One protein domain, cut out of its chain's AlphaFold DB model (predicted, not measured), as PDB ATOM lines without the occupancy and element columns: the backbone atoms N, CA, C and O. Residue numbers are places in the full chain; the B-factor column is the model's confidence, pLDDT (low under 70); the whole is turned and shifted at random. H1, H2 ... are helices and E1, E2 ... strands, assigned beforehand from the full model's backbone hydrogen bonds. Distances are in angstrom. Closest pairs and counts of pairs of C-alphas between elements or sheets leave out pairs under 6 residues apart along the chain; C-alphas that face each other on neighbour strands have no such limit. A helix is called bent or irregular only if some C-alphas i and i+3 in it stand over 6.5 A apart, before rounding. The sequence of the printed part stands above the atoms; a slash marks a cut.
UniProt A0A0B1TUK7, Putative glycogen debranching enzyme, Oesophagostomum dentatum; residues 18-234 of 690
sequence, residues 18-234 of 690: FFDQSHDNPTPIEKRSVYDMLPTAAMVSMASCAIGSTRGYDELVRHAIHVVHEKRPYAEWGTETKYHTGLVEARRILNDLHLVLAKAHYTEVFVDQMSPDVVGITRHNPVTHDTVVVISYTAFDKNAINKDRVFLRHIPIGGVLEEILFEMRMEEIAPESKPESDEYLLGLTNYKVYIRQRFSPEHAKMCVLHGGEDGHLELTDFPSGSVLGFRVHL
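What this domain is: This is residues 18 to 234 of the 690 residues of the protein "Putative glycogen debranching enzyme" of Oesophagostomum dentatum (UniProt A0A0B1TUK7). One twisted sheet of six strands has two helices, H2 and H3, side by side over one face and running along its strands. At one end of the longest axis are loops from the long stretches 53 to 87 and 173 to 190; at the other is the small hairpin of E7 and E8. The printed part has 217 residues, with three named helices and nine named strands in the order H1 H2 E1 H3 E2 E3 E4 E5 E6 E7 E8 E9; under half of the residues, 95, are in named elements, and the class is mixed, helices and strands. The large sheet has the order E2, E3, E4, E9, E5, E6, all antiparallel. The whole is compact, with a radius of gyration of the C-alphas of 17.8 A, and elongated in outline, spanning 58 by 36 by 30 A.

Where its parts are: The printed part begins at Phe 18, and the first named element is H1, residues 28 to 31, with C-alpha 28 at (268.825, 312.712, 370.446). H2 is residues 34 to 45, 18.0 A long; it is irregular, but only just: C-alphas 35 and 38 are 6.7 A apart. E1, residues 50 to 52, pairs with no named strand. H3, residues 88 to 103, is 22.5 A long. E2, residues 108 to 115, is 22.2 A long and begins with C-alpha 108 at (278.762, 334.857, 355.911). E3 is residues 118 to 124, 19.6 A, and E4 is residues 131 to 137, 19.9 A. E5, residues 160 to 172, is 34.8 A long and bends by 57 degrees at residue 163. E6, residues 191 to 199, is 25.0 A long. E7 is residues 207 to 210 and E8 residues 216 to 219. E9, residues 226 to 233, is 23.6 A long and ends with C-alpha 233 at (291.969, 337.047, 361.755).

How they stand to each other: E2, E3 and E4 form a meander, each strand the antiparallel neighbour of the one before. N 110 and O 122 of E2 and E3 are 3.0 A apart, and N 121 and O 134 of E3 and E4 are 2.8 A apart, both within hydrogen-bond range. E4 and E9 have N 135 and O 228 at 2.8 A, E9 and E5 have N 229 and O 166 at 2.9 A, and the hairpin E5 and E6 has N 169 and O 194 at 2.9 A. E2 and E6 are the edge strands. H2 and H3 are on the same face of this sheet, giving two layers, helices on one face of a sheet. H2 has a height over the sheet of 6.7 A and lies over E4 and E9, along the strands, at 4 degrees to E9 on the local plane; its closest C-alphas to E4 are Pro 39 and Ser 136, 4.8 A. H3 has a height of 9.9 A and lies over E4, E9 and E5, at 25 degrees to E5 on the local plane, along the strands. H2 and H3 touch at Ser 45 and His 98, whose C-alphas are 5.5 A apart, with a shallow tilt of 18 degrees, the same way. H1 is not on the sheet and touches H2 only at the corner, at C-alphas 28 and 37, 6.5 A. Residues 18 to 19 pair, parallel, with 51 to 52 of E1. The hairpin E7 and E8 has N 208 and O 218 at 2.9 A; E7 is apart from E5, only just, at 8.3 A. Residues 155 to 156 pair, antiparallel, with 216 to 217 of E8. In H3 every O i to N i+4 pair is within hydrogen-bond range, in H2 6 of 8, and H1 is too short for such a pair.

The domain as a whole: The C-alphas of His 69 and Gly 211 are the two farthest apart, 57.8 A. The printed part has no cut. The long links are E1 to H3, E4 to E5 and E5 to E6, with 35, 22 and 18 residues. The mean pLDDT of the printed part is 93.0, and no printed residue is under 70.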
ATOM      1  N   PHE A  18     265.893 328.126 363.828       95.19
ATOM      2  CA  PHE A  18     266.467 326.784 363.760       95.19
ATOM      3  C   PHE A  18     266.562 326.156 365.153       95.19
ATOM      4  O   PHE A  18     267.174 326.723 366.057       95.19
ATOM      5  N   PHE A  19     265.937 324.994 365.332       96.62
ATOM      6  CA  PHE A  19     265.955 324.251 366.590       96.62
ATOM      7  C   PHE A  19     266.929 323.077 366.512       96.62
ATOM      8  O   PHE A  19     266.954 322.371 365.505       96.62
ATOM      9  N   ASP A  20     267.676 322.834 367.589       94.19
ATOM     10  CA  ASP A  20     268.382 321.558 367.788       94.19
ATOM     11  C   ASP A  20     267.406 320.425 368.149       94.19
ATOM     12  O   ASP A  20     267.527 319.316 367.627       94.19
ATOM     13  N   GLN A  21     266.392 320.723 368.967       94.50
ATOM     14  CA  GLN A  21     265.226 319.875 369.205       94.50
ATOM     15  C   GLN A  21     263.975 320.728 369.494       94.50
ATOM     16  O   GLN A  21     263.986 321.593 370.374       94.50
ATOM     17  N   SER A  22     262.867 320.471 368.789       94.44
ATOM     18  CA  SER A  22     261.535 320.978 369.160       94.44
ATOM     19  C   SER A  22     260.849 320.068 370.189       94.44
ATOM     20  O   SER A  22     261.236 318.916 370.374       94.44
ATOM     21  N   HIS A  23     259.781 320.545 370.834       92.00
ATOM     22  CA  HIS A  23     259.021 319.740 371.801       92.00
ATOM     23  C   HIS A  23     258.307 318.519 371.182       92.00
ATOM     24  O   HIS A  23     257.970 317.589 371.908       92.00
ATOM     25  N   ASP A  24     258.123 318.494 369.857       91.25
ATOM     26  CA  ASP A  24     257.558 317.358 369.111       91.25
ATOM     27  C   ASP A  24     258.627 316.372 368.607       91.25
ATOM     28  O   ASP A  24     258.305 315.322 368.044       91.25
ATOM     29  N   ASN A  25     259.916 316.706 368.732       91.12
ATOM     30  CA  ASN A  25     260.987 315.838 368.257       91.12
ATOM     31  C   ASN A  25     261.338 314.761 369.299       91.12
ATOM     32  O   ASN A  25     261.463 315.077 370.487       91.12
ATOM     33  N   PRO A  26     261.592 313.509 368.868       90.69
ATOM     34  CA  PRO A  26     262.203 312.505 369.733       90.69
ATOM     35  C   PRO A  26     263.597 312.970 370.173       90.69
ATOM     36  O   PRO A  26     264.300 313.632 369.404       90.69
ATOM     37  N   THR A  27     264.009 312.621 371.392       90.81
ATOM     38  CA  THR A  27     265.284 313.116 371.936       90.81
ATOM     39  C   THR A  27     266.482 312.508 371.190       90.81
ATOM     40  O   THR A  27     266.450 311.322 370.826       90.81
ATOM     41  N   PRO A  28     267.579 313.265 370.971       90.88
ATOM     42  CA  PRO A  28     268.825 312.712 370.446       90.88
ATOM     43  C   PRO A  28     269.344 311.520 371.259       90.88
ATOM     44  O   PRO A  28     269.983 310.645 370.687       90.88
ATOM     45  N   ILE A  29     269.016 311.426 372.554       92.12
ATOM     46  CA  ILE A  29     269.376 310.286 373.414       92.12
ATOM     47  C   ILE A  29     268.763 308.969 372.895       92.12
ATOM     48  O   ILE A  29     269.421 307.931 372.894       92.12
ATOM     49  N   GLU A  30     267.523 309.001 372.398       90.00
ATOM     50  CA  GLU A  30     266.833 307.830 371.836       90.00
ATOM     51  C   GLU A  30     267.312 307.517 370.407       90.00
ATOM     52  O   GLU A  30     267.543 306.350 370.050       90.00
ATOM     53  N   LYS A  31     267.417 308.566 369.576       91.38
ATOM     54  CA  LYS A  31     267.623 308.463 368.119       91.38
ATOM     55  C   LYS A  31     269.078 308.401 367.674       91.38
ATOM     56  O   LYS A  31     269.333 307.840 366.615       91.38
ATOM     57  N   ARG A  32     269.982 308.999 368.443       92.25
ATOM     58  CA  ARG A  32     271.412 309.154 368.162       92.25
ATOM     59  C   ARG A  32     272.177 308.677 369.397       92.25
ATOM     60  O   ARG A  32     272.086 307.499 369.732       92.25
ATOM     61  N   SER A  33     272.862 309.582 370.096       94.38
ATOM     62  CA  SER A  33     273.599 309.354 371.334       94.38
ATOM     63  C   SER A  33     273.579 310.605 372.222       94.38
ATOM     64  O   SER A  33     273.456 311.722 371.720       94.38
ATOM     65  N   VAL A  34     273.783 310.441 373.535       95.44
ATOM     66  CA  VAL A  34     273.988 311.558 374.488       95.44
ATOM     67  C   VAL A  34     275.175 312.432 374.067       95.44
ATOM     68  O   VAL A  34     275.130 313.658 374.180       95.44
ATOM     69  N   TYR A  35     276.214 311.803 373.510       96.69
ATOM     70  CA  TYR A  35     277.400 312.477 372.983       96.69
ATOM     71  C   TYR A  35     277.080 313.448 371.835       96.69
ATOM     72  O   TYR A  35     277.822 314.402 371.644       96.69
ATOM     73  N   ASP A  36     275.975 313.272 371.104       96.94
ATOM     74  CA  ASP A  36     275.627 314.113 369.951       96.94
ATOM     75  C   ASP A  36     275.009 315.470 370.332       96.94
ATOM     76  O   ASP A  36     275.007 316.416 369.538       96.94
ATOM     77  N   MET A  37     274.494 315.593 371.560       97.06
ATOM     78  CA  MET A  37     273.707 316.758 371.972       97.06
ATOM     79  C   MET A  37     274.534 318.048 372.005       97.06
ATOM     80  O   MET A  37     274.049 319.108 371.606       97.06
ATOM     81  N   LEU A  38     275.792 317.962 372.443       98.19
ATOM     82  CA  LEU A  38     276.711 319.099 372.511       98.19
ATOM     83  C   LEU A  38     277.226 319.528 371.114       98.19
ATOM     84  O   LEU A  38     277.099 320.710 370.789       98.19
ATOM     85  N   PRO A  39     277.718 318.614 370.250       97.94
ATOM     86  CA  PRO A  39     277.991 318.876 368.835       97.94
ATOM     87  C   PRO A  39     276.826 319.532 368.086       97.94
ATOM     88  O   PRO A  39     277.032 320.543 367.412       97.94
ATOM     89  N   THR A  40     275.606 318.996 368.229       97.44
ATOM     90  CA  THR A  40     274.402 319.533 367.572       97.44
ATOM     91  C   THR A  40     274.066 320.937 368.078       97.44
ATOM     92  O   THR A  40     273.854 321.836 367.263       97.44
ATOM     93  N   ALA A  41     274.105 321.165 369.397       97.94
ATOM     94  CA  ALA A  41     273.907 322.491 369.985       97.94
ATOM     95  C   ALA A  41     274.907 323.520 369.430       97.94
ATOM     96  O   ALA A  41     274.520 324.618 369.031       97.94
ATOM     97  N   ALA A  42     276.188 323.149 369.353       98.25
ATOM     98  CA  ALA A  42     277.243 324.021 368.854       98.25
ATOM     99  C   ALA A  42     277.096 324.342 367.358       98.25
ATOM    100  O   ALA A  42     277.296 325.492 366.961       98.25
ATOM    101  N   MET A  43     276.688 323.364 366.539       97.44
ATOM    102  CA  MET A  43     276.408 323.592 365.118       97.44
ATOM    103  C   MET A  43     275.231 324.553 364.917       97.44
ATOM    104  O   MET A  43     275.338 325.499 364.136       97.44
ATOM    105  N   VAL A  44     274.125 324.361 365.647       97.06
ATOM    106  CA  VAL A  44     272.948 325.245 365.561       97.06
ATOM    107  C   VAL A  44     273.297 326.666 366.014       97.06
ATOM    108  O   VAL A  44     272.946 327.621 365.322       97.06
ATOM    109  N   SER A  45     274.071 326.835 367.091       97.19
ATOM    110  CA  SER A  45     274.526 328.157 367.548       97.19
ATOM    111  C   SER A  45     275.406 328.915 366.539       97.19
ATOM    112  O   SER A  45     275.510 330.139 366.635       97.19
ATOM    113  N   MET A  46     275.981 328.250 365.534       97.69
ATOM    114  CA  MET A  46     276.729 328.906 364.452       97.69
ATOM    115  C   MET A  46     275.862 329.355 363.263       97.69
ATOM    116  O   MET A  46     276.380 329.987 362.342       97.69
ATOM    117  N   ALA A  47     274.552 329.095 363.266       94.88
ATOM    118  CA  ALA A  47     273.655 329.529 362.195       94.88
ATOM    119  C   ALA A  47     273.500 331.066 362.117       94.88
ATOM    120  O   ALA A  47     273.528 331.774 363.125       94.88
ATOM    121  N   SER A  48     273.262 331.598 360.908       94.25
ATOM    122  CA  SER A  48     272.983 333.030 360.679       94.25
ATOM    123  C   SER A  48     271.498 333.398 360.784       94.25
ATOM    124  O   SER A  48     270.982 334.195 360.000       94.25
ATOM    125  N   CYS A  49     270.794 332.796 361.733       93.94
ATOM    126  CA  CYS A  49     269.361 332.973 361.928       93.94
ATOM    127  C   CYS A  49     269.013 332.904 363.419       93.94
ATOM    128  O   CYS A  49     269.895 332.683 364.244       93.94
ATOM    129  N   ALA A  50     267.741 333.085 363.776       95.31
ATOM    130  CA  ALA A  50     267.322 332.836 365.151       95.31
ATOM    131  C   ALA A  50     267.476 331.340 365.481       95.31
ATOM    132  O   ALA A  50     267.328 330.491 364.596       95.31
ATOM    133  N   ILE A  51     267.751 331.019 366.746       96.81
ATOM    134  CA  ILE A  51     267.929 329.642 367.226       96.81
ATOM    135  C   ILE A  51     267.006 329.339 368.408       96.81
ATOM    136  O   ILE A  51     266.588 330.253 369.122       96.81
ATOM    137  N   GLY A  52     266.703 328.061 368.626       95.94
ATOM    138  CA  GLY A  52     265.884 327.595 369.743       95.94
ATOM    139  C   GLY A  52     266.256 326.188 370.215       95.94
ATOM    140  O   GLY A  52     266.954 325.455 369.527       95.94
ATOM    141  N   SER A  53     265.768 325.834 371.402       95.88
ATOM    142  CA  SER A  53     265.916 324.523 372.045       95.88
ATOM    143  C   SER A  53     264.680 324.268 372.912       95.88
ATOM    144  O   SER A  53     264.079 325.215 373.435       95.88
ATOM    145  N   THR A  54     264.272 323.007 373.051       94.88
ATOM    146  CA  THR A  54     263.218 322.609 373.992       94.88
ATOM    147  C   THR A  54     263.778 322.439 375.404       94.88
ATOM    148  O   THR A  54     264.872 321.906 375.603       94.88
ATOM    149  N   ARG A  55     262.997 322.827 376.421       92.31
ATOM    150  CA  ARG A  55     263.325 322.508 377.820       92.31
ATOM    151  C   ARG A  55     263.481 320.988 377.962       92.31
ATOM    152  O   ARG A  55     262.699 320.237 377.383       92.31
ATOM    153  N   GLY A  56     264.498 320.548 378.699       93.06
ATOM    154  CA  GLY A  56     264.869 319.140 378.809       93.06
ATOM    155  C   GLY A  56     266.021 318.712 377.897       93.06
ATOM    156  O   GLY A  56     266.710 317.760 378.256       93.06
ATOM    157  N   TYR A  57     266.301 319.411 376.787       96.19
ATOM    158  CA  TYR A  57     267.474 319.114 375.947       96.19
ATOM    159  C   TYR A  57     268.769 319.336 376.734       96.19
ATOM    160  O   TYR A  57     269.567 318.421 376.929       96.19
ATOM    161  N   ASP A  58     268.951 320.553 377.248       96.44
ATOM    162  CA  ASP A  58     270.170 320.941 377.956       96.44
ATOM    163  C   ASP A  58     270.293 320.256 379.330       96.44
ATOM    164  O   ASP A  58     271.396 320.092 379.847       96.44
ATOM    165  N   GLU A  59     269.181 319.773 379.889       94.94
ATOM    166  CA  GLU A  59     269.143 318.964 381.112       94.94
ATOM    167  C   GLU A  59     269.388 317.458 380.882       94.94
ATOM    168  O   GLU A  59     269.450 316.718 381.862       94.94
ATOM    169  N   LEU A  60     269.532 316.994 379.631       95.44
ATOM    170  CA  LEU A  60     269.648 315.574 379.251       95.44
ATOM    171  C   LEU A  60     268.423 314.711 379.631       95.44
ATOM    172  O   LEU A  60     268.573 313.585 380.117       95.44
ATOM    173  N   VAL A  61     267.199 315.216 379.441       93.75
ATOM    174  CA  VAL A  61     265.962 314.444 379.674       93.75
ATOM    175  C   VAL A  61     265.886 313.251 378.713       93.75
ATOM    176  O   VAL A  61     266.052 313.377 377.501       93.75
ATOM    177  N   ARG A  62     265.669 312.068 379.301       89.38
ATOM    178  CA  ARG A  62     265.981 310.746 378.720       89.38
ATOM    179  C   ARG A  62     265.102 310.339 377.550       89.38
ATOM    180  O   ARG A  62     265.548 309.565 376.711       89.38
ATOM    181  N   HIS A  63     263.866 310.820 377.545       87.94
ATOM    182  CA  HIS A  63     262.806 310.404 376.642       87.94
ATOM    183  C   HIS A  63     262.026 311.623 376.139       87.94
ATOM    184  O   HIS A  63     262.042 312.690 376.762       87.94
ATOM    185  N   ALA A  64     261.333 311.478 375.010       88.00
ATOM    186  CA  ALA A  64     260.455 312.529 374.498       88.00
ATOM    187  C   ALA A  64     259.267 312.773 375.452       88.00
ATOM    188  O   ALA A  64     258.552 311.841 375.824       88.00
ATOM    189  N   ILE A  65     259.038 314.027 375.848       89.62
ATOM    190  CA  ILE A  65     258.002 314.379 376.831       89.62
ATOM    191  C   ILE A  65     256.623 314.323 376.167       89.62
ATOM    192  O   ILE A  65     256.284 315.153 375.325       89.62
ATOM    193  N   HIS A  66     255.800 313.349 376.558       89.69
ATOM    194  CA  HIS A  66     254.490 313.155 375.940       89.69
ATOM    195  C   HIS A  66     253.487 314.227 376.390       89.69
ATOM    196  O   HIS A  66     252.891 314.114 377.465       89.69
ATOM    197  N   VAL A  67     253.235 315.217 375.525       87.50
ATOM    198  CA  VAL A  67     252.427 316.430 375.792       87.50
ATOM    199  C   VAL A  67     251.046 316.188 376.425       87.50
ATOM    200  O   VAL A  67     250.538 317.046 377.143       87.50
ATOM    201  N   VAL A  68     250.435 315.015 376.215       90.62
ATOM    202  CA  VAL A  68     249.144 314.643 376.831       90.62
ATOM    203  C   VAL A  68     249.301 313.941 378.185       90.62
ATOM    204  O   VAL A  68     248.482 314.147 379.083       90.62
ATOM    205  N   HIS A  69     250.321 313.095 378.344       93.19
ATOM    206  CA  HIS A  69     250.363 312.071 379.398       93.19
ATOM    207  C   HIS A  69     251.347 312.391 380.511       93.19
ATOM    208  O   HIS A  69     251.067 312.049 381.655       93.19
ATOM    209  N   GLU A  70     252.434 313.099 380.210       93.19
ATOM    210  CA  GLU A  70     253.345 313.556 381.249       93.19
ATOM    211  C   GLU A  70     252.660 314.625 382.121       93.19
ATOM    212  O   GLU A  70     251.872 315.455 381.638       93.19
ATOM    213  N   LYS A  71     252.898 314.541 383.431       94.00
ATOM    214  CA  LYS A  71     252.350 315.428 384.473       94.00
ATOM    215  C   LYS A  71     253.407 315.868 385.485       94.00
ATOM    216  O   LYS A  71     253.155 316.824 386.215       94.00
ATOM    217  N   ARG A  72     254.568 315.206 385.520       94.94
ATOM    218  CA  ARG A  72     255.712 315.578 386.351       94.94
ATOM    219  C   ARG A  72     256.239 316.961 385.923       94.94
ATOM    220  O   ARG A  72     256.492 317.157 384.732       94.94
ATOM    221  N   PRO A  73     256.417 317.934 386.837       94.38
ATOM    222  CA  PRO A  73     257.161 319.159 386.546       94.38
ATOM    223  C   PRO A  73     258.622 318.852 386.185       94.38
ATOM    224  O   PRO A  73     259.150 317.791 386.512       94.38
ATOM    225  N   TYR A  74     259.311 319.798 385.547       94.44
ATOM    226  CA  TYR A  74     260.770 319.723 385.420       94.44
ATOM    227  C   TYR A  74     261.449 319.867 386.787       94.44
ATOM    228  O   TYR A  74     260.981 320.634 387.627       94.44
ATOM    229  N   ALA A  75     262.580 319.179 386.964       93.00
ATOM    230  CA  ALA A  75     263.490 319.344 388.097       93.00
ATOM    231  C   ALA A  75     263.784 320.830 388.407       93.00
ATOM    232  O   ALA A  75     264.143 321.597 387.502       93.00
ATOM    233  N   GLU A  76     263.657 321.230 389.675       93.00
ATOM    234  CA  GLU A  76     263.720 322.634 390.095       93.00
ATOM    235  C   GLU A  76     265.149 323.206 389.980       93.00
ATOM    236  O   GLU A  76     266.158 322.491 389.992       93.00
ATOM    237  N   TRP A  77     265.239 324.524 389.773       92.50
ATOM    238  CA  TRP A  77     266.503 325.235 389.615       92.50
ATOM    239  C   TRP A  77     267.091 325.649 390.967       92.50
ATOM    240  O   TRP A  77     266.458 326.342 391.757       92.50
ATOM    241  N   GLY A  78     268.352 325.284 391.202       89.62
ATOM    242  CA  GLY A  78     269.078 325.493 392.458       89.62
ATOM    243  C   GLY A  78     269.106 324.249 393.352       89.62
ATOM    244  O   GLY A  78     270.073 324.057 394.096       89.62
ATOM    245  N   THR A  79     268.115 323.368 393.221       88.81
ATOM    246  CA  THR A  79     267.951 322.109 393.962       88.81
ATOM    247  C   THR A  79     268.545 320.925 393.186       88.81
ATOM    248  O   THR A  79     269.684 320.530 393.456       88.81
ATOM    249  N   GLU A  80     267.825 320.393 392.196       88.75
ATOM    250  CA  GLU A  80     268.232 319.264 391.352       88.75
ATOM    251  C   GLU A  80     268.948 319.739 390.083       88.75
ATOM    252  O   GLU A  80     270.000 319.203 389.725       88.75
ATOM    253  N   THR A  81     268.406 320.769 389.421       90.44
ATOM    254  CA  THR A  81     269.021 321.401 388.250       90.44
ATOM    255  C   THR A  81     269.923 322.542 388.702       90.44
ATOM    256  O   THR A  81     269.502 323.447 389.420       90.44
ATOM    257  N   LYS A  82     271.185 322.529 388.275       92.38
ATOM    258  CA  LYS A  82     272.187 323.551 388.596       92.38
ATOM    259  C   LYS A  82     272.888 324.005 387.323       92.38
ATOM    260  O   LYS A  82     272.761 323.396 386.268       92.38
ATOM    261  N   TYR A  83     273.689 325.056 387.444       91.31
ATOM    262  CA  TYR A  83     274.450 325.629 386.334       91.31
ATOM    263  C   TYR A  83     275.350 324.612 385.593       91.31
ATOM    264  O   TYR A  83     275.477 324.695 384.377       91.31
ATOM    265  N   HIS A  84     275.892 323.606 386.292       91.06
ATOM    266  CA  HIS A  84     276.691 322.519 385.699       91.06
ATOM    267  C   HIS A  84     275.882 321.238 385.374       91.06
ATOM    268  O   HIS A  84     276.475 320.174 385.199       91.06
ATOM    269  N   THR A  85     274.545 321.288 385.352       93.50
ATOM    270  CA  THR A  85     273.707 320.147 384.940       93.50
ATOM    271  C   THR A  85     273.723 320.015 383.417       93.50
ATOM    272  O   THR A  85     273.445 320.985 382.716       93.50
ATOM    273  N   GLY A  86     274.022 318.817 382.907       94.56
ATOM    274  CA  GLY A  86     273.985 318.515 381.473       94.56
ATOM    275  C   GLY A  86     274.831 319.480 380.635       94.56
ATOM    276  O   GLY A  86     276.038 319.606 380.845       94.56
ATOM    277  N   LEU A  87     274.185 320.156 379.685       96.94
ATOM    278  CA  LEU A  87     274.776 321.147 378.785       96.94
ATOM    279  C   LEU A  87     274.561 322.594 379.253       96.94
ATOM    280  O   LEU A  87     275.026 323.493 378.563       96.94
ATOM    281  N   VAL A  88     273.880 322.866 380.373       96.50
ATOM    282  CA  VAL A  88     273.421 324.226 380.743       96.50
ATOM    283  C   VAL A  88     274.540 325.283 380.688       96.50
ATOM    284  O   VAL A  88     274.359 326.357 380.108       96.50
ATOM    285  N   GLU A  89     275.726 324.977 381.219       97.25
ATOM    286  CA  GLU A  89     276.895 325.860 381.131       97.25
ATOM    287  C   GLU A  89     277.425 326.014 379.692       97.25
ATOM    288  O   GLU A  89     277.696 327.134 379.249       97.25
ATOM    289  N   ALA A  90     277.542 324.910 378.949       98.06
ATOM    290  CA  ALA A  90     277.978 324.919 377.552       98.06
ATOM    291  C   ALA A  90     277.019 325.743 376.676       98.06
ATOM    292  O   ALA A  90     277.459 326.579 375.886       98.06
ATOM    293  N   ARG A  91     275.707 325.584 376.884       97.38
ATOM    294  CA  ARG A  91     274.650 326.328 376.198       97.38
ATOM    295  C   ARG A  91     274.782 327.829 376.406       97.38
ATOM    296  O   ARG A  91     274.632 328.576 375.443       97.38
ATOM    297  N   ARG A  92     275.100 328.283 377.627       97.44
ATOM    298  CA  ARG A  92     275.367 329.707 377.886       97.44
ATOM    299  C   ARG A  92     276.513 330.210 377.006       97.44
ATOM    300  O   ARG A  92     276.351 331.222 376.337       97.44
ATOM    301  N   ILE A  93     277.636 329.492 376.967       98.38
ATOM    302  CA  ILE A  93     278.823 329.887 376.188       98.38
ATOM    303  C   ILE A  93     278.521 329.915 374.680       98.38
ATOM    304  O   ILE A  93     278.921 330.854 373.991       98.38
ATOM    305  N   LEU A  94     277.781 328.927 374.171       98.38
ATOM    306  CA  LEU A  94     277.366 328.862 372.766       98.38
ATOM    307  C   LEU A  94     276.377 329.983 372.394       98.38
ATOM    308  O   LEU A  94     276.506 330.591 371.331       98.38
ATOM    309  N   ASN A  95     275.437 330.318 373.284       97.62
ATOM    310  CA  ASN A  95     274.509 331.438 373.099       97.62
ATOM    311  C   ASN A  95     275.222 332.800 373.173       97.62
ATOM    312  O   ASN A  95     274.919 333.689 372.375       97.62
ATOM    313  N   ASP A  96     276.193 332.958 374.077       97.88
ATOM    314  CA  ASP A  96     277.039 334.152 374.158       97.88
ATOM    315  C   ASP A  96     277.851 334.331 372.863       97.88
ATOM    316  O   ASP A  96     277.911 335.440 372.325       97.88
ATOM    317  N   LEU A  97     278.412 333.245 372.307       97.94
ATOM    318  CA  LEU A  97     279.086 333.280 371.005       97.94
ATOM    319  C   LEU A  97     278.122 333.691 369.884       97.94
ATOM    320  O   LEU A  97     278.425 334.617 369.131       97.94
ATOM    321  N   HIS A  98     276.958 333.041 369.789       97.81
ATOM    322  CA  HIS A  98     275.939 333.347 368.784       97.81
ATOM    323  C   HIS A  98     275.550 334.836 368.807       97.81
ATOM    324  O   HIS A  98     275.550 335.505 367.769       97.81
ATOM    325  N   LEU A  99     275.297 335.379 370.003       97.25
ATOM    326  CA  LEU A  99     274.936 336.781 370.212       97.25
ATOM    327  C   LEU A  99     276.063 337.746 369.814       97.25
ATOM    328  O   LEU A  99     275.785 338.789 369.218       97.25
ATOM    329  N   VAL A 100     277.320 337.419 370.131       96.62
ATOM    330  CA  VAL A 100     278.490 338.226 369.744       96.62
ATOM    331  C   VAL A 100     278.662 338.245 368.225       96.62
ATOM    332  O   VAL A 100     278.779 339.326 367.650       96.62
ATOM    333  N   LEU A 101     278.607 337.086 367.563       97.31
ATOM    334  CA  LEU A 101     278.745 336.979 366.105       97.31
ATOM    335  C   LEU A 101     277.620 337.713 365.361       97.31
ATOM    336  O   LEU A 101     277.882 338.411 364.380       97.31
ATOM    337  N   ALA A 102     276.380 337.605 365.850       94.31
ATOM    338  CA  ALA A 102     275.235 338.315 365.289       94.31
ATOM    339  C   ALA A 102     275.371 339.842 365.435       94.31
ATOM    340  O   ALA A 102     275.208 340.567 364.454       94.31
ATOM    341  N   LYS A 103     275.726 340.337 366.633       95.31
ATOM    342  CA  LYS A 103     275.944 341.776 366.888       95.31
ATOM    343  C   LYS A 103     277.117 342.357 366.101       95.31
ATOM    344  O   LYS A 103     277.074 343.524 365.736       95.31
ATOM    345  N   ALA A 104     278.152 341.559 365.854       94.62
ATOM    346  CA  ALA A 104     279.340 341.973 365.118       94.62
ATOM    347  C   ALA A 104     279.240 341.729 363.598       94.62
ATOM    348  O   ALA A 104     280.254 341.814 362.917       94.62
ATOM    349  N   HIS A 105     278.051 341.434 363.057       93.00
ATOM    350  CA  HIS A 105     277.803 341.255 361.618       93.00
ATOM    351  C   HIS A 105     278.650 340.167 360.927       93.00
ATOM    352  O   HIS A 105     279.038 340.316 359.769       93.00
ATOM    353  N   TYR A 106     278.891 339.032 361.590       96.19
ATOM    354  CA  TYR A 106     279.503 337.852 360.960       96.19
ATOM    355  C   TYR A 106     278.480 337.118 360.075       96.19
ATOM    356  O   TYR A 106     278.015 336.036 360.422       96.19
ATOM    357  N   THR A 107     278.033 337.738 358.981       92.19
ATOM    358  CA  THR A 107     276.864 337.281 358.205       92.19
ATOM    359  C   THR A 107     277.145 336.149 357.223       92.19
ATOM    360  O   THR A 107     276.203 335.482 356.803       92.19
ATOM    361  N   GLU A 108     278.401 335.928 356.841       93.50
ATOM    362  CA  GLU A 108     278.762 334.857 355.911       93.50
ATOM    363  C   GLU A 108     278.970 333.541 356.667       93.50
ATOM    364  O   GLU A 108     279.533 333.519 357.766       93.50
ATOM    365  N   VAL A 109     278.473 332.442 356.093       94.31
ATOM    366  CA  VAL A 109     278.527 331.103 356.690       94.31
ATOM    367  C   VAL A 109     279.055 330.110 355.669       94.31
ATOM    368  O   VAL A 109     278.542 330.032 354.554       94.31
ATOM    369  N   PHE A 110     280.043 329.322 356.077       93.94
ATOM    370  CA  PHE A 110     280.566 328.191 355.317       93.94
ATOM    371  C   PHE A 110     280.539 326.937 356.197       93.94
ATOM    372  O   PHE A 110     280.766 327.020 357.404       93.94
ATOM    373  N   VAL A 111     280.226 325.785 355.604       94.88
ATOM    374  CA  VAL A 111     280.107 324.498 356.301       94.88
ATOM    375  C   VAL A 111     280.951 323.470 355.555       94.88
ATOM    376  O   VAL A 111     280.728 323.245 354.367       94.88
ATOM    377  N   ASP A 112     281.891 322.843 356.256       92.31
ATOM    378  CA  ASP A 112     282.739 321.767 355.745       92.31
ATOM    379  C   ASP A 112     282.444 320.469 356.504       92.31
ATOM    380  O   ASP A 112     282.670 320.377 357.713       92.31
ATOM    381  N   GLN A 113     281.944 319.451 355.801       92.56
ATOM    382  CA  GLN A 113     281.845 318.101 356.351       92.56
ATOM    383  C   GLN A 113     283.210 317.418 356.196       92.56
ATOM    384  O   GLN A 113     283.529 316.823 355.168       92.56
ATOM    385  N   MET A 114     284.034 317.549 357.232       90.75
ATOM    386  CA  MET A 114     285.433 317.115 357.260       90.75
ATOM    387  C   MET A 114     285.583 315.588 357.280       90.75
ATOM    388  O   MET A 114     286.574 315.045 356.789       90.75
ATOM    389  N   SER A 115     284.600 314.903 357.861       90.75
ATOM    390  CA  SER A 115     284.381 313.454 357.811       90.75
ATOM    391  C   SER A 115     282.880 313.180 358.025       90.75
ATOM    392  O   SER A 115     282.145 314.130 358.306       90.75
ATOM    393  N   PRO A 116     282.383 311.929 357.925       89.81
ATOM    394  CA  PRO A 116     280.967 311.627 358.157       89.81
ATOM    395  C   PRO A 116     280.415 312.211 359.467       89.81
ATOM    396  O   PRO A 116     279.303 312.735 359.464       89.81
ATOM    397  N   ASP A 117     281.230 312.202 360.528       93.19
ATOM    398  CA  ASP A 117     280.869 312.637 361.881       93.19
ATOM    399  C   ASP A 117     281.617 313.894 362.372       93.19
ATOM    400  O   ASP A 117     281.517 314.245 363.544       93.19
ATOM    401  N   VAL A 118     282.396 314.585 361.531       94.88
ATOM    402  CA  VAL A 118     283.046 315.847 361.932       94.88
ATOM    403  C   VAL A 118     282.670 316.967 360.979       94.88
ATOM    404  O   VAL A 118     282.956 316.908 359.783       94.88
ATOM    405  N   VAL A 119     282.062 318.013 361.536       96.81
ATOM    406  CA  VAL A 119     281.590 319.189 360.802       96.81
ATOM    407  C   VAL A 119     282.286 320.435 361.339       96.81
ATOM    408  O   VAL A 119     282.226 320.719 362.536       96.81
ATOM    409  N   GLY A 120     282.931 321.185 360.449       96.00
ATOM    410  CA  GLY A 120     283.410 322.538 360.711       96.00
ATOM    411  C   GLY A 120     282.394 323.560 360.206       96.00
ATOM    412  O   GLY A 120     282.004 323.515 359.040       96.00
ATOM    413  N   ILE A 121     281.970 324.489 361.062       97.44
ATOM    414  CA  ILE A 121     281.145 325.636 360.670       97.44
ATOM    415  C   ILE A 121     281.932 326.919 360.897       97.44
ATOM    416  O   ILE A 121     282.393 327.210 362.002       97.44
ATOM    417  N   THR A 122     282.039 327.700 359.833       96.38
ATOM    418  CA  THR A 122     282.760 328.964 359.775       96.38
ATOM    419  C   THR A 122     281.765 330.112 359.696       96.38
ATOM    420  O   THR A 122     280.897 330.133 358.825       96.38
ATOM    421  N   ARG A 123     281.917 331.091 360.585       96.62
ATOM    422  CA  ARG A 123     281.232 332.388 360.568       96.62
ATOM    423  C   ARG A 123     282.254 333.453 360.194       96.62
ATOM    424  O   ARG A 123     283.257 333.591 360.891       96.62
ATOM    425  N   HIS A 124     282.007 334.194 359.120       95.44
ATOM    426  CA  HIS A 124     282.930 335.195 358.580       95.44
ATOM    427  C   HIS A 124     282.296 336.589 358.573       95.44
ATOM    428  O   HIS A 124     281.105 336.755 358.287       95.44
ATOM    429  N   ASN A 125     283.094 337.599 358.912       93.94
ATOM    430  CA  ASN A 125     282.708 339.001 358.840       93.94
ATOM    431  C   ASN A 125     283.073 339.575 357.456       93.94
ATOM    432  O   ASN A 125     284.257 339.776 357.192       93.94
ATOM    433  N   PRO A 126     282.105 339.926 356.587       88.38
ATOM    434  CA  PRO A 126     282.383 340.424 355.235       88.38
ATOM    435  C   PRO A 126     282.978 341.842 355.201       88.38
ATOM    436  O   PRO A 126     283.149 342.419 354.124       88.38
ATOM    437  N   VAL A 127     283.257 342.454 356.358       84.00
ATOM    438  CA  VAL A 127     283.888 343.774 356.491       84.00
ATOM    439  C   VAL A 127     285.305 343.662 357.046       84.00
ATOM    440  O   VAL A 127     286.240 344.144 356.409       84.00
ATOM    441  N   THR A 128     285.484 343.032 358.209       86.06
ATOM    442  CA  THR A 128     286.807 342.903 358.847       86.06
ATOM    443  C   THR A 128     287.593 341.683 358.368       86.06
ATOM    444  O   THR A 128     288.809 341.641 358.541       86.06
ATOM    445  N   HIS A 129     286.910 340.710 357.754       89.12
ATOM    446  CA  HIS A 129     287.398 339.363 357.440       89.12
ATOM    447  C   HIS A 129     287.853 338.540 358.654       89.12
ATOM    448  O   HIS A 129     288.468 337.479 358.504       89.12
ATOM    449  N   ASP A 130     287.511 338.984 359.866       92.75
ATOM    450  CA  ASP A 130     287.636 338.146 361.050       92.75
ATOM    451  C   ASP A 130     286.692 336.947 360.926       92.75
ATOM    452  O   ASP A 130     285.586 337.027 360.376       92.75
ATOM    453  N   THR A 131     287.150 335.812 361.432       94.81
ATOM    454  CA  THR A 131     286.536 334.508 361.209       94.81
ATOM    455  C   THR A 131     286.474 333.747 362.523       94.81
ATOM    456  O   THR A 131     287.450 333.689 363.265       94.81
ATOM    457  N   VAL A 132     285.334 333.130 362.821       97.25
ATOM    458  CA  VAL A 132     285.216 332.158 363.912       97.25
ATOM    459  C   VAL A 132     284.839 330.811 363.330       97.25
ATOM    460  O   VAL A 132     283.879 330.707 362.569       97.25
ATOM    461  N   VAL A 133     285.591 329.786 363.710       96.88
ATOM    462  CA  VAL A 133     285.363 328.401 363.305       96.88
ATOM    463  C   VAL A 133     284.979 327.603 364.543       96.88
ATOM    464  O   VAL A 133     285.621 327.717 365.589       96.88
ATOM    465  N   VAL A 134     283.930 326.794 364.423       98.19
ATOM    466  CA  VAL A 134     283.552 325.785 365.414       98.19
ATOM    467  C   VAL A 134     283.556 324.430 364.730       98.19
ATOM    468  O   VAL A 134     282.875 324.233 363.726       98.19
ATOM    469  N   ILE A 135     284.332 323.503 365.277       97.50
ATOM    470  CA  ILE A 135     284.403 322.113 364.841       97.50
ATOM    471  C   ILE A 135     283.631 321.275 365.854       97.50
ATOM    472  O   ILE A 135     283.872 321.384 367.057       97.50
ATOM    473  N   SER A 136     282.729 320.433 365.361       97.88
ATOM    474  CA  SER A 136     281.867 319.548 366.144       97.88
ATOM    475  C   SER A 136     282.074 318.100 365.704       97.88
ATOM    476  O   SER A 136     281.877 317.793 364.529       97.88
ATOM    477  N   TYR A 137     282.429 317.206 366.635       97.12
ATOM    478  CA  TYR A 137     282.445 315.756 366.396       97.12
ATOM    479  C   TYR A 137     281.124 315.150 366.876       97.12
ATOM    480  O   TYR A 137     280.936 314.912 368.070       97.12
ATOM    481  N   THR A 138     280.203 314.927 365.942       96.38
ATOM    482  CA  THR A 138     278.875 314.344 366.169       96.38
ATOM    483  C   THR A 138     278.942 312.873 366.590       96.38
ATOM    484  O   THR A 138     279.994 312.232 366.573       96.38
ATOM    485  N   ALA A 139     277.799 312.333 367.004       95.12
ATOM    486  CA  ALA A 139     277.650 310.939 367.410       95.12
ATOM    487  C   ALA A 139     276.289 310.393 366.948       95.12
ATOM    488  O   ALA A 139     275.436 310.020 367.760       95.12
ATOM    489  N   PHE A 140     276.067 310.393 365.629       91.94
ATOM    490  CA  PHE A 140     274.784 310.006 365.034       91.94
ATOM    491  C   PHE A 140     274.419 308.532 365.279       91.94
ATOM    492  O   PHE A 140     273.234 308.226 365.407       91.94
ATOM    493  N   ASP A 141     275.408 307.639 365.403       89.62
ATOM    494  CA  ASP A 141     275.218 306.237 365.791       89.62
ATOM    495  C   ASP A 141     275.772 305.961 367.202       89.62
ATOM    496  O   ASP A 141     276.977 306.028 367.454       89.62
ATOM    497  N   LYS A 142     274.884 305.570 368.123       87.88
ATOM    498  CA  LYS A 142     275.219 305.113 369.486       87.88
ATOM    499  C   LYS A 142     276.157 303.910 369.551       87.88
ATOM    500  O   LYS A 142     276.773 303.700 370.592       87.88
ATOM    501  N   ASN A 143     276.272 303.127 368.482       87.75
ATOM    502  CA  ASN A 143     277.171 301.973 368.427       87.75
ATOM    503  C   ASN A 143     278.591 302.346 367.958       87.75
ATOM    504  O   ASN A 143     279.493 301.519 368.059       87.75
ATOM    505  N   ALA A 144     278.801 303.577 367.473       87.56
ATOM    506  CA  ALA A 144     280.043 304.045 366.854       87.56
ATOM    507  C   ALA A 144     280.686 305.228 367.611       87.56
ATOM    508  O   ALA A 144     281.261 306.132 367.006       87.56
ATOM    509  N   ILE A 145     280.595 305.241 368.947       92.25
ATOM    510  CA  ILE A 145     281.203 306.294 369.776       92.25
ATOM    511  C   ILE A 145     282.726 306.141 369.785       92.25
ATOM    512  O   ILE A 145     283.264 305.257 370.454       92.25
ATOM    513  N   ASN A 146     283.429 307.029 369.082       90.81
ATOM    514  CA  ASN A 146     284.883 307.081 369.125       90.81
ATOM    515  C   ASN A 146     285.336 307.781 370.415       90.81
ATOM    516  O   ASN A 146     285.054 308.964 370.605       90.81
ATOM    517  N   LYS A 147     286.034 307.054 371.295       87.94
ATOM    518  CA  LYS A 147     286.633 307.598 372.529       87.94
ATOM    519  C   LYS A 147     288.112 307.984 372.362       87.94
ATOM    520  O   LYS A 147     288.675 308.580 373.274       87.94
ATOM    521  N   ASP A 148     288.708 307.689 371.206       83.00
ATOM    522  CA  ASP A 148     290.104 307.963 370.869       83.00
ATOM    523  C   ASP A 148     290.252 309.200 369.955       83.00
ATOM    524  O   ASP A 148     289.284 309.852 369.554       83.00
ATOM    525  N   ARG A 149     291.502 309.521 369.601       82.00
ATOM    526  CA  ARG A 149     291.861 310.562 368.628       82.00
ATOM    527  C   ARG A 149     291.181 310.338 367.267       82.00
ATOM    528  O   ARG A 149     291.212 309.239 366.714       82.00
ATOM    529  N   VAL A 150     290.701 311.423 366.652       84.81
ATOM    530  CA  VAL A 150     290.347 311.460 365.224       84.81
ATOM    531  C   VAL A 150     291.565 311.774 364.339       84.81
ATOM    532  O   VAL A 150     292.431 312.578 364.692       84.81
ATOM    533  N   PHE A 151     291.621 311.164 363.155       82.50
ATOM    534  CA  PHE A 151     292.582 311.503 362.104       82.50
ATOM    535  C   PHE A 151     291.844 312.180 360.948       82.50
ATOM    536  O   PHE A 151     291.100 311.531 360.216       82.50
ATOM    537  N   LEU A 152     292.044 313.490 360.795       84.94
ATOM    538  CA  LEU A 152     291.496 314.296 359.702       84.94
ATOM    539  C   LEU A 152     292.620 314.920 358.876       84.94
ATOM    540  O   LEU A 152     293.759 315.032 359.333       84.94
ATOM    541  N   ARG A 153     292.270 315.393 357.675       85.25
ATOM    542  CA  ARG A 153     293.121 316.320 356.922       85.25
ATOM    543  C   ARG A 153     293.429 317.556 357.773       85.25
ATOM    544  O   ARG A 153     292.566 318.036 358.507       85.25
ATOM    545  N   HIS A 154     294.647 318.068 357.649       87.19
ATOM    546  CA  HIS A 154     295.066 319.287 358.334       87.19
ATOM    547  C   HIS A 154     294.195 320.470 357.892       87.19
ATOM    548  O   HIS A 154     293.856 320.584 356.712       87.19
ATOM    549  N   ILE A 155     293.829 321.338 358.835       88.00
ATOM    550  CA  ILE A 155     292.881 322.432 358.594       88.00
ATOM    551  C   ILE A 155     293.675 323.702 358.278       88.00
ATOM    552  O   ILE A 155     294.313 324.228 359.190       88.00
ATOM    553  N   PRO A 156     293.692 324.203 357.030       87.31
ATOM    554  CA  PRO A 156     294.391 325.445 356.716       87.31
ATOM    555  C   PRO A 156     293.708 326.617 357.428       87.31
ATOM    556  O   PRO A 156     292.484 326.736 357.395       87.31
ATOM    557  N   ILE A 157     294.496 327.481 358.072       83.12
ATOM    558  CA  ILE A 157     293.962 328.628 358.822       83.12
ATOM    559  C   ILE A 157     293.712 329.839 357.912       83.12
ATOM    560  O   ILE A 157     292.718 330.538 358.097       83.12
ATOM    561  N   GLY A 158     294.580 330.085 356.922       78.00
ATOM    562  CA  GLY A 158     294.444 331.222 355.998       78.00
ATOM    563  C   GLY A 158     294.551 332.590 356.688       78.00
ATOM    564  O   GLY A 158     293.857 333.534 356.311       78.00
ATOM    565  N   GLY A 159     295.371 332.690 357.735       87.50
ATOM    566  CA  GLY A 159     295.434 333.837 358.634       87.50
ATOM    567  C   GLY A 159     296.122 333.491 359.955       87.50
ATOM    568  O   GLY A 159     296.749 332.446 360.101       87.50
ATOM    569  N   VAL A 160     295.994 334.366 360.948       90.94
ATOM    570  CA  VAL A 160     296.525 334.148 362.299       90.94
ATOM    571  C   VAL A 160     295.406 333.633 363.197       90.94
ATOM    572  O   VAL A 160     294.373 334.290 363.332       90.94
ATOM    573  N   LEU A 161     295.620 332.484 363.840       92.81
ATOM    574  CA  LEU A 161     294.741 331.991 364.899       92.81
ATOM    575  C   LEU A 161     295.029 332.785 366.186       92.81
ATOM    576  O   LEU A 161     296.125 332.705 366.733       92.81
ATOM    577  N   GLU A 162     294.054 333.575 366.636       92.00
ATOM    578  CA  GLU A 162     294.198 334.532 367.744       92.00
ATOM    579  C   GLU A 162     293.956 333.878 369.113       92.00
ATOM    580  O   GLU A 162     294.741 334.037 370.045       92.00
ATOM    581  N   GLU A 163     292.849 333.142 369.244       95.19
ATOM    582  CA  GLU A 163     292.335 332.649 370.524       95.19
ATOM    583  C   GLU A 163     291.578 331.328 370.325       95.19
ATOM    584  O   GLU A 163     290.762 331.200 369.402       95.19
ATOM    585  N   ILE A 164     291.783 330.371 371.235       97.44
ATOM    586  CA  ILE A 164     290.859 329.250 371.423       97.44
ATOM    587  C   ILE A 164     289.725 329.740 372.326       97.44
ATOM    588  O   ILE A 164     289.900 329.972 373.527       97.44
ATOM    589  N   LEU A 165     288.549 329.917 371.728       97.94
ATOM    590  CA  LEU A 165     287.351 330.414 372.400       97.94
ATOM    591  C   LEU A 165     286.871 329.396 373.436       97.94
ATOM    592  O   LEU A 165     286.589 329.772 374.576       97.94
ATOM    593  N   PHE A 166     286.816 328.118 373.048       98.38
ATOM    594  CA  PHE A 166     286.496 327.007 373.940       98.38
ATOM    595  C   PHE A 166     286.939 325.637 373.417       98.38
ATOM    596  O   PHE A 166     286.971 325.380 372.217       98.38
ATOM    597  N   GLU A 167     287.183 324.738 374.366       98.25
ATOM    598  CA  GLU A 167     287.236 323.287 374.191       98.25
ATOM    599  C   GLU A 167     286.164 322.681 375.098       98.25
ATOM    600  O   GLU A 167     286.168 322.931 376.308       98.25
ATOM    601  N   MET A 168     285.245 321.898 374.536       98.44
ATOM    602  CA  MET A 168     284.175 321.236 375.281       98.44
ATOM    603  C   MET A 168     284.107 319.751 374.928       98.44
ATOM    604  O   MET A 168     284.213 319.402 373.757       98.44
ATOM    605  N   ARG A 169     283.897 318.871 375.912       96.50
ATOM    606  CA  ARG A 169     283.709 317.424 375.693       96.50
ATOM    607  C   ARG A 169     282.599 316.877 376.574       96.50
ATOM    608  O   ARG A 169     282.643 317.076 377.786       96.50
ATOM    609  N   MET A 170     281.652 316.160 375.977       96.81
ATOM    610  CA  MET A 170     280.719 315.297 376.703       96.81
ATOM    611  C   MET A 170     281.434 314.012 377.141       96.81
ATOM    612  O   MET A 170     282.043 313.335 376.316       96.81
ATOM    613  N   GLU A 171     281.348 313.656 378.420       94.25
ATOM    614  CA  GLU A 171     281.955 312.443 378.973       94.25
ATOM    615  C   GLU A 171     280.999 311.725 379.936       94.25
ATOM    616  O   GLU A 171     280.211 312.350 380.649       94.25
ATOM    617  N   GLU A 172     281.076 310.395 379.949       94.81
ATOM    618  CA  GLU A 172     280.342 309.522 380.862       94.81
ATOM    619  C   GLU A 172     281.167 309.328 382.142       94.81
ATOM    620  O   GLU A 172     282.250 308.748 382.116       94.81
ATOM    621  N   ILE A 173     280.657 309.833 383.265       94.88
ATOM    622  CA  ILE A 173     281.342 309.857 384.568       94.88
ATOM    623  C   ILE A 173     280.918 308.715 385.505       94.88
ATOM    624  O   ILE A 173     281.522 308.534 386.562       94.88
ATOM    625  N   ALA A 174     279.877 307.957 385.147       92.81
ATOM    626  CA  ALA A 174     279.421 306.765 385.863       92.81
ATOM    627  C   ALA A 174     278.677 305.807 384.904       92.81
ATOM    628  O   ALA A 174     278.079 306.273 383.935       92.81
ATOM    629  N   PRO A 175     278.658 304.486 385.164       88.75
ATOM    630  CA  PRO A 175     277.994 303.518 384.283       88.75
ATOM    631  C   PRO A 175     276.458 303.594 384.322       88.75
ATOM    632  O   PRO A 175     275.799 303.134 383.397       88.75
ATOM    633  N   GLU A 176     275.878 304.166 385.380       88.75
ATOM    634  CA  GLU A 176     274.428 304.273 385.563       88.75
ATOM    635  C   GLU A 176     274.043 305.684 386.021       88.75
ATOM    636  O   GLU A 176     274.675 306.265 386.908       88.75
ATOM    637  N   SER A 177     272.980 306.241 385.432       89.75
ATOM    638  CA  SER A 177     272.323 307.444 385.955       89.75
ATOM    639  C   SER A 177     271.489 307.098 387.187       89.75
ATOM    640  O   SER A 177     270.957 305.994 387.293       89.75
ATOM    641  N   LYS A 178     271.255 308.080 388.068       88.19
ATOM    642  CA  LYS A 178     270.192 307.992 389.082       88.19
ATOM    643  C   LYS A 178     268.862 307.538 388.445       88.19
ATOM    644  O   LYS A 178     268.584 307.957 387.312       88.19
ATOM    645  N   PRO A 179     268.015 306.763 389.148       85.81
ATOM    646  CA  PRO A 179     266.663 306.433 388.691       85.81
ATOM    647  C   PRO A 179     265.854 307.671 388.275       85.81
ATOM    648  O   PRO A 179     266.197 308.798 388.643       85.81
ATOM    649  N   GLU A 180     264.805 307.484 387.473       84.81
ATOM    650  CA  GLU A 180     263.829 308.565 387.281       84.81
ATOM    651  C   GLU A 180     263.098 308.855 388.598       84.81
ATOM    652  O   GLU A 180     262.956 307.973 389.443       84.81
ATOM    653  N   SER A 181     262.656 310.101 388.770       86.44
ATOM    654  CA  SER A 181     261.771 310.483 389.868       86.44
ATOM    655  C   SER A 181     260.317 310.332 389.419       86.44
ATOM    656  O   SER A 181     259.961 310.710 388.298       86.44
ATOM    657  N   ASP A 182     259.473 309.809 390.308       89.88
ATOM    658  CA  ASP A 182     258.018 309.793 390.126       89.88
ATOM    659  C   ASP A 182     257.408 311.199 390.311       89.88
ATOM    660  O   ASP A 182     256.297 311.462 389.855       89.88
ATOM    661  N   GLU A 183     258.143 312.122 390.944       92.44
ATOM    662  CA  GLU A 183     257.681 313.476 391.272       92.44
ATOM    663  C   GLU A 183     258.084 314.532 390.232       92.44
ATOM    664  O   GLU A 183     257.380 315.527 390.082       92.44
ATOM    665  N   TYR A 184     259.201 314.353 389.513       93.31
ATOM    666  CA  TYR A 184     259.734 315.356 388.577       93.31
ATOM    667  C   TYR A 184     260.590 314.754 387.449       93.31
ATOM    668  O   TYR A 184     261.201 313.694 387.584       93.31
ATOM    669  N   LEU A 185     260.689 315.467 386.327       93.12
ATOM    670  CA  LEU A 185     261.540 315.108 385.192       93.12
ATOM    671  C   LEU A 185     263.002 315.455 385.488       93.12
ATOM    672  O   LEU A 185     263.387 316.627 385.481       93.12
ATOM    673  N   LEU A 186     263.816 314.420 385.712       91.19
ATOM    674  CA  LEU A 186     265.263 314.508 385.902       91.19
ATOM    675  C   LEU A 186     266.001 313.836 384.736       91.19
ATOM    676  O   LEU A 186     265.731 312.682 384.397       91.19
ATOM    677  N   GLY A 187     266.967 314.539 384.150       93.00
ATOM    678  CA  GLY A 187     267.776 314.006 383.059       93.00
ATOM    679  C   GLY A 187     268.817 312.965 383.470       93.00
ATOM    680  O   GLY A 187     268.782 312.385 384.563       93.00
ATOM    681  N   LEU A 188     269.740 312.678 382.555       94.81
ATOM    682  CA  LEU A 188     270.902 311.841 382.829       94.81
ATOM    683  C   LEU A 188     271.876 312.573 383.758       94.81
ATOM    684  O   LEU A 188     272.238 313.725 383.540       94.81
ATOM    685  N   THR A 189     272.305 311.871 384.803       92.50
ATOM    686  CA  THR A 189     273.199 312.404 385.852       92.50
ATOM    687  C   THR A 189     274.589 311.775 385.830       92.50
ATOM    688  O   THR A 189     275.469 312.203 386.571       92.50
ATOM    689  N   ASN A 190     274.792 310.778 384.967       95.12
ATOM    690  CA  ASN A 190     276.061 310.094 384.751       95.12
ATOM    691  C   ASN A 190     276.865 310.647 383.564       95.12
ATOM    692  O   ASN A 190     277.892 310.076 383.216       95.12
ATOM    693  N   TYR A 191     276.426 311.760 382.978       95.69
ATOM    694  CA  TYR A 191     277.128 312.483 381.920       95.69
ATOM    695  C   TYR A 191     277.490 313.891 382.387       95.69
ATOM    696  O   TYR A 191     276.754 314.511 383.160       95.69
ATOM    697  N   LYS A 192     278.627 314.400 381.914       95.38
ATOM    698  CA  LYS A 192     279.127 315.738 382.233       95.38
ATOM    699  C   LYS A 192     279.824 316.350 381.024       95.38
ATOM    700  O   LYS A 192     280.582 315.670 380.341       95.38
ATOM    701  N   VAL A 193     279.636 317.654 380.815       97.75
ATOM    702  CA  VAL A 193     280.472 318.419 379.886       97.75
ATOM    703  C   VAL A 193     281.688 318.987 380.626       97.75
ATOM    704  O   VAL A 193     281.552 319.713 381.613       97.75
ATOM    705  N   TYR A 194     282.887 318.663 380.148       97.38
ATOM    706  CA  TYR A 194     284.130 319.328 380.539       97.38
ATOM    707  C   TYR A 194     284.364 320.525 379.627       97.38
ATOM    708  O   TYR A 194     284.217 320.400 378.414       97.38
ATOM    709  N   ILE A 195     284.715 321.675 380.206       97.81
ATOM    710  CA  ILE A 195     284.802 322.955 379.495       97.81
ATOM    711  C   ILE A 195     286.116 323.649 379.850       97.81
ATOM    712  O   ILE A 195     286.474 323.786 381.021       97.81
ATOM    713  N   ARG A 196     286.810 324.135 378.823       97.06
ATOM    714  CA  ARG A 196     287.874 325.139 378.911       97.06
ATOM    715  C   ARG A 196     287.486 326.289 377.987       97.06
ATOM    716  O   ARG A 196     286.896 326.047 376.940       97.06
ATOM    717  N   GLN A 197     287.821 327.525 378.341       95.88
ATOM    718  CA  GLN A 197     287.475 328.708 377.548       95.88
ATOM    719  C   GLN A 197     288.586 329.760 377.606       95.88
ATOM    720  O   GLN A 197     289.239 329.876 378.644       95.88
ATOM    721  N   ARG A 198     288.741 330.532 376.523       94.50
ATOM    722  CA  ARG A 198     289.624 331.708 376.397       94.50
ATOM    723  C   ARG A 198     291.076 331.473 376.814       94.50
ATOM    724  O   ARG A 198     291.502 331.858 377.904       94.50
ATOM    725  N   PHE A 199     291.839 330.844 375.930       95.88
ATOM    726  CA  PHE A 199     293.281 330.659 376.095       95.88
ATOM    727  C   PHE A 199     294.005 330.727 374.747       95.88
ATOM    728  O   PHE A 199     293.408 330.544 373.684       95.88
ATOM    729  N   SER A 200     295.305 331.010 374.804       93.81
ATOM    730  CA  SER A 200     296.171 331.060 373.629       93.81
ATOM    731  C   SER A 200     296.402 329.666 373.023       93.81
ATOM    732  O   SER A 200     296.271 328.659 373.730       93.81
ATOM    733  N   PRO A 201     296.730 329.571 371.720       92.12
ATOM    734  CA  PRO A 201     296.720 328.298 370.993       92.12
ATOM    735  C   PRO A 201     297.722 327.270 371.528       92.12
ATOM    736  O   PRO A 201     297.438 326.074 371.499       92.12
ATOM    737  N   GLU A 202     298.850 327.703 372.100       91.81
ATOM    738  CA  GLU A 202     299.843 326.814 372.718       91.81
ATOM    739  C   GLU A 202     299.347 326.100 373.991       91.81
ATOM    740  O   GLU A 202     299.963 325.133 374.436       91.81
ATOM    741  N   HIS A 203     298.215 326.531 374.564       94.31
ATOM    742  CA  HIS A 203     297.568 325.881 375.707       94.31
ATOM    743  C   HIS A 203     296.408 324.950 375.308       94.31
ATOM    744  O   HIS A 203     295.716 324.417 376.189       94.31
ATOM    745  N   ALA A 204     296.162 324.748 374.011       94.56
ATOM    746  CA  ALA A 204     295.177 323.790 373.522       94.56
ATOM    747  C   ALA A 204     295.533 322.340 373.892       94.56
ATOM    748  O   ALA A 204     296.691 321.979 374.098       94.56
ATOM    749  N   LYS A 205     294.499 321.510 374.028       94.00
ATOM    750  CA  LYS A 205     294.591 320.057 374.248       94.00
ATOM    751  C   LYS A 205     293.943 319.272 373.115       94.00
ATOM    752  O   LYS A 205     294.432 318.202 372.774       94.00
ATOM    753  N   MET A 206     292.869 319.807 372.536       94.56
ATOM    754  CA  MET A 206     292.119 319.184 371.444       94.56
ATOM    755  C   MET A 206     292.764 319.403 370.071       94.56
ATOM    756  O   MET A 206     292.412 318.719 369.109       94.56
ATOM    757  N   CYS A 207     293.696 320.351 369.968       93.31
ATOM    758  CA  CYS A 207     294.399 320.669 368.735       93.31
ATOM    759  C   CYS A 207     295.834 321.157 368.967       93.31
ATOM    760  O   CYS A 207     296.177 321.612 370.057       93.31
ATOM    761  N   VAL A 208     296.642 321.123 367.908       93.38
ATOM    762  CA  VAL A 208     297.978 321.728 367.822       93.38
ATOM    763  C   VAL A 208     298.033 322.613 366.576       93.38
ATOM    764  O   VAL A 208     297.596 322.202 365.500       93.38
ATOM    765  N   LEU A 209     298.556 323.831 366.719       92.25
ATOM    766  CA  LEU A 209     298.808 324.742 365.603       92.25
ATOM    767  C   LEU A 209     300.224 324.518 365.062       92.25
ATOM    768  O   LEU A 209     301.201 324.639 365.801       92.25
ATOM    769  N   HIS A 210     300.332 324.240 363.764       91.81
ATOM    770  CA  HIS A 210     301.601 324.069 363.061       91.81
ATOM    771  C   HIS A 210     301.834 325.243 362.109       91.81
ATOM    772  O   HIS A 210     301.116 325.410 361.122       91.81
ATOM    773  N   GLY A 211     302.871 326.036 362.380       85.81
ATOM    774  CA  GLY A 211     303.223 327.217 361.587       85.81
ATOM    775  C   GLY A 211     302.565 328.512 362.078       85.81
ATOM    776  O   GLY A 211     302.169 328.621 363.234       85.81
ATOM    777  N   GLY A 212     302.519 329.511 361.192       80.06
ATOM    778  CA  GLY A 212     301.990 330.855 361.454       80.06
ATOM    779  C   GLY A 212     300.829 331.206 360.520       80.06
ATOM    780  O   GLY A 212     299.837 330.487 360.489       80.06
ATOM    781  N   GLU A 213     300.965 332.289 359.748       75.50
ATOM    782  CA  GLU A 213     299.896 332.816 358.873       75.50
ATOM    783  C   GLU A 213     299.457 331.824 357.773       75.50
ATOM    784  O   GLU A 213     298.266 331.678 357.503       75.50
ATOM    785  N   ASP A 214     300.412 331.077 357.208       79.50
ATOM    786  CA  ASP A 214     300.182 329.984 356.246       79.50
ATOM    787  C   ASP A 214     300.110 328.599 356.935       79.50
ATOM    788  O   ASP A 214     300.357 327.555 356.326       79.50
ATOM    789  N   GLY A 215     299.851 328.588 358.245       86.75
ATOM    790  CA  GLY A 215     299.828 327.393 359.082       86.75
ATOM    791  C   GLY A 215     298.552 326.558 358.963       86.75
ATOM    792  O   GLY A 215     297.578 326.907 358.287       86.75
ATOM    793  N   HIS A 216     298.553 325.433 359.676       91.44
ATOM    794  CA  HIS A 216     297.407 324.535 359.765       91.44
ATOM    795  C   HIS A 216     297.164 324.032 361.189       91.44
ATOM    796  O   HIS A 216     298.085 323.908 361.995       91.44
ATOM    797  N   LEU A 217     295.909 323.696 361.474       92.19
ATOM    798  CA  LEU A 217     295.491 323.050 362.710       92.19
ATOM    799  C   LEU A 217     295.472 321.527 362.532       92.19
ATOM    800  O   LEU A 217     294.872 321.006 361.587       92.19
ATOM    801  N   GLU A 218     296.095 320.813 363.463       93.00
ATOM    802  CA  GLU A 218     295.948 319.368 363.648       93.00
ATOM    803  C   GLU A 218     295.002 319.121 364.831       93.00
ATOM    804  O   GLU A 218     295.222 319.668 365.910       93.00
ATOM    805  N   LEU A 219     293.970 318.288 364.664       92.44
ATOM    806  CA  LEU A 219     293.171 317.798 365.794       92.44
ATOM    807  C   LEU A 219     293.868 316.600 366.451       92.44
ATOM    808  O   LEU A 219     294.341 315.687 365.763       92.44
ATOM    809  N   THR A 220     293.918 316.609 367.782       89.31
ATOM    810  CA  THR A 220     294.659 315.643 368.602       89.31
ATOM    811  C   THR A 220     293.721 314.892 369.547       89.31
ATOM    812  O   THR A 220     293.184 313.854 369.168       89.31
ATOM    813  N   ASP A 221     293.483 315.390 370.761       90.50
ATOM    814  CA  ASP A 221     292.550 314.784 371.719       90.50
ATOM    815  C   ASP A 221     291.114 315.264 371.431       90.50
ATOM    816  O   ASP A 221     290.567 316.130 372.114       90.50
ATOM    817  N   PHE A 222     290.516 314.750 370.355       94.69
ATOM    818  CA  PHE A 222     289.185 315.153 369.884       94.69
ATOM    819  C   PHE A 222     288.299 313.930 369.560       94.69
ATOM    820  O   PHE A 222     288.191 313.556 368.391       94.69
ATOM    821  N   PRO A 223     287.706 313.278 370.583       95.25
ATOM    822  CA  PRO A 223     286.761 312.161 370.441       95.25
ATOM    823  C   PRO A 223     285.315 312.620 370.172       95.25
ATOM    824  O   PRO A 223     284.996 313.808 370.294       95.25
ATOM    825  N   SER A 224     284.421 311.673 369.866       95.75
ATOM    826  CA  SER A 224     282.983 311.911 369.665       95.75
ATOM    827  C   SER A 224     282.353 312.655 370.846       95.75
ATOM    828  O   SER A 224     282.619 312.354 372.009       95.75
ATOM    829  N   GLY A 225     281.496 313.633 370.553       96.56
ATOM    830  CA  GLY A 225     280.927 314.529 371.559       96.56
ATOM    831  C   GLY A 225     281.854 315.660 372.010       96.56
ATOM    832  O   GLY A 225     281.578 316.291 373.033       96.56
ATOM    833  N   SER A 226     282.932 315.929 371.267       97.88
ATOM    834  CA  SER A 226     283.796 317.098 371.471       97.88
ATOM    835  C   SER A 226     283.442 318.253 370.530       97.88
ATOM    836  O   SER A 226     282.986 318.051 369.402       97.88
ATOM    837  N   VAL A 227     283.682 319.477 371.003       98.31
ATOM    838  CA  VAL A 227     283.508 320.730 370.262       98.31
ATOM    839  C   VAL A 227     284.694 321.656 370.540       98.31
ATOM    840  O   VAL A 227     285.048 321.895 371.695       98.31
ATOM    841  N   LEU A 228     285.286 322.202 369.480       97.88
ATOM    842  CA  LEU A 228     286.404 323.145 369.523       97.88
ATOM    843  C   LEU A 228     286.003 324.432 368.794       97.88
ATOM    844  O   LEU A 228     285.649 324.381 367.620       97.88
ATOM    845  N   GLY A 229     286.075 325.577 369.470       97.81
ATOM    846  CA  GLY A 229     285.817 326.895 368.886       97.81
ATOM    847  C   GLY A 229     287.059 327.779 368.930       97.81
ATOM    848  O   GLY A 229     287.675 327.910 369.987       97.81
ATOM    849  N   PHE A 230     287.413 328.421 367.816       97.06
ATOM    850  CA  PHE A 230     288.572 329.317 367.724       97.06
ATOM    851  C   PHE A 230     288.323 330.515 366.800       97.06
ATOM    852  O   PHE A 230     287.463 330.471 365.916       97.06
ATOM    853  N   ARG A 231     289.079 331.599 367.013       95.94
ATOM    854  CA  ARG A 231     289.058 332.793 366.156       95.94
ATOM    855  C   ARG A 231     290.318 332.878 365.302       95.94
ATOM    856  O   ARG A 231     291.428 332.674 365.790       95.94
ATOM    857  N   VAL A 232     290.120 333.242 364.043       93.88
ATOM    858  CA  VAL A 232     291.154 333.566 363.065       93.88
ATOM    859  C   VAL A 232     290.931 334.993 362.583       93.88
ATOM    860  O   VAL A 232     289.798 335.387 362.305       93.88
ATOM    861  N   HIS A 233     292.003 335.758 362.437       91.88
ATOM    862  CA  HIS A 233     291.969 337.047 361.755       91.88
ATOM    863  C   HIS A 233     293.005 337.086 360.633       91.88
ATOM    864  O   HIS A 233     294.019 336.387 360.662       91.88
ATOM    865  N   LEU A 234     292.795 337.960 359.654       89.25
ATOM    866  CA  LEU A 234     293.778 338.209 358.601       89.25
ATOM    867  C   LEU A 234     295.143 338.655 359.162       89.25
ATOM    868  O   LEU A 234     295.231 339.268 360.233       89.25
TER     869      LEU A 234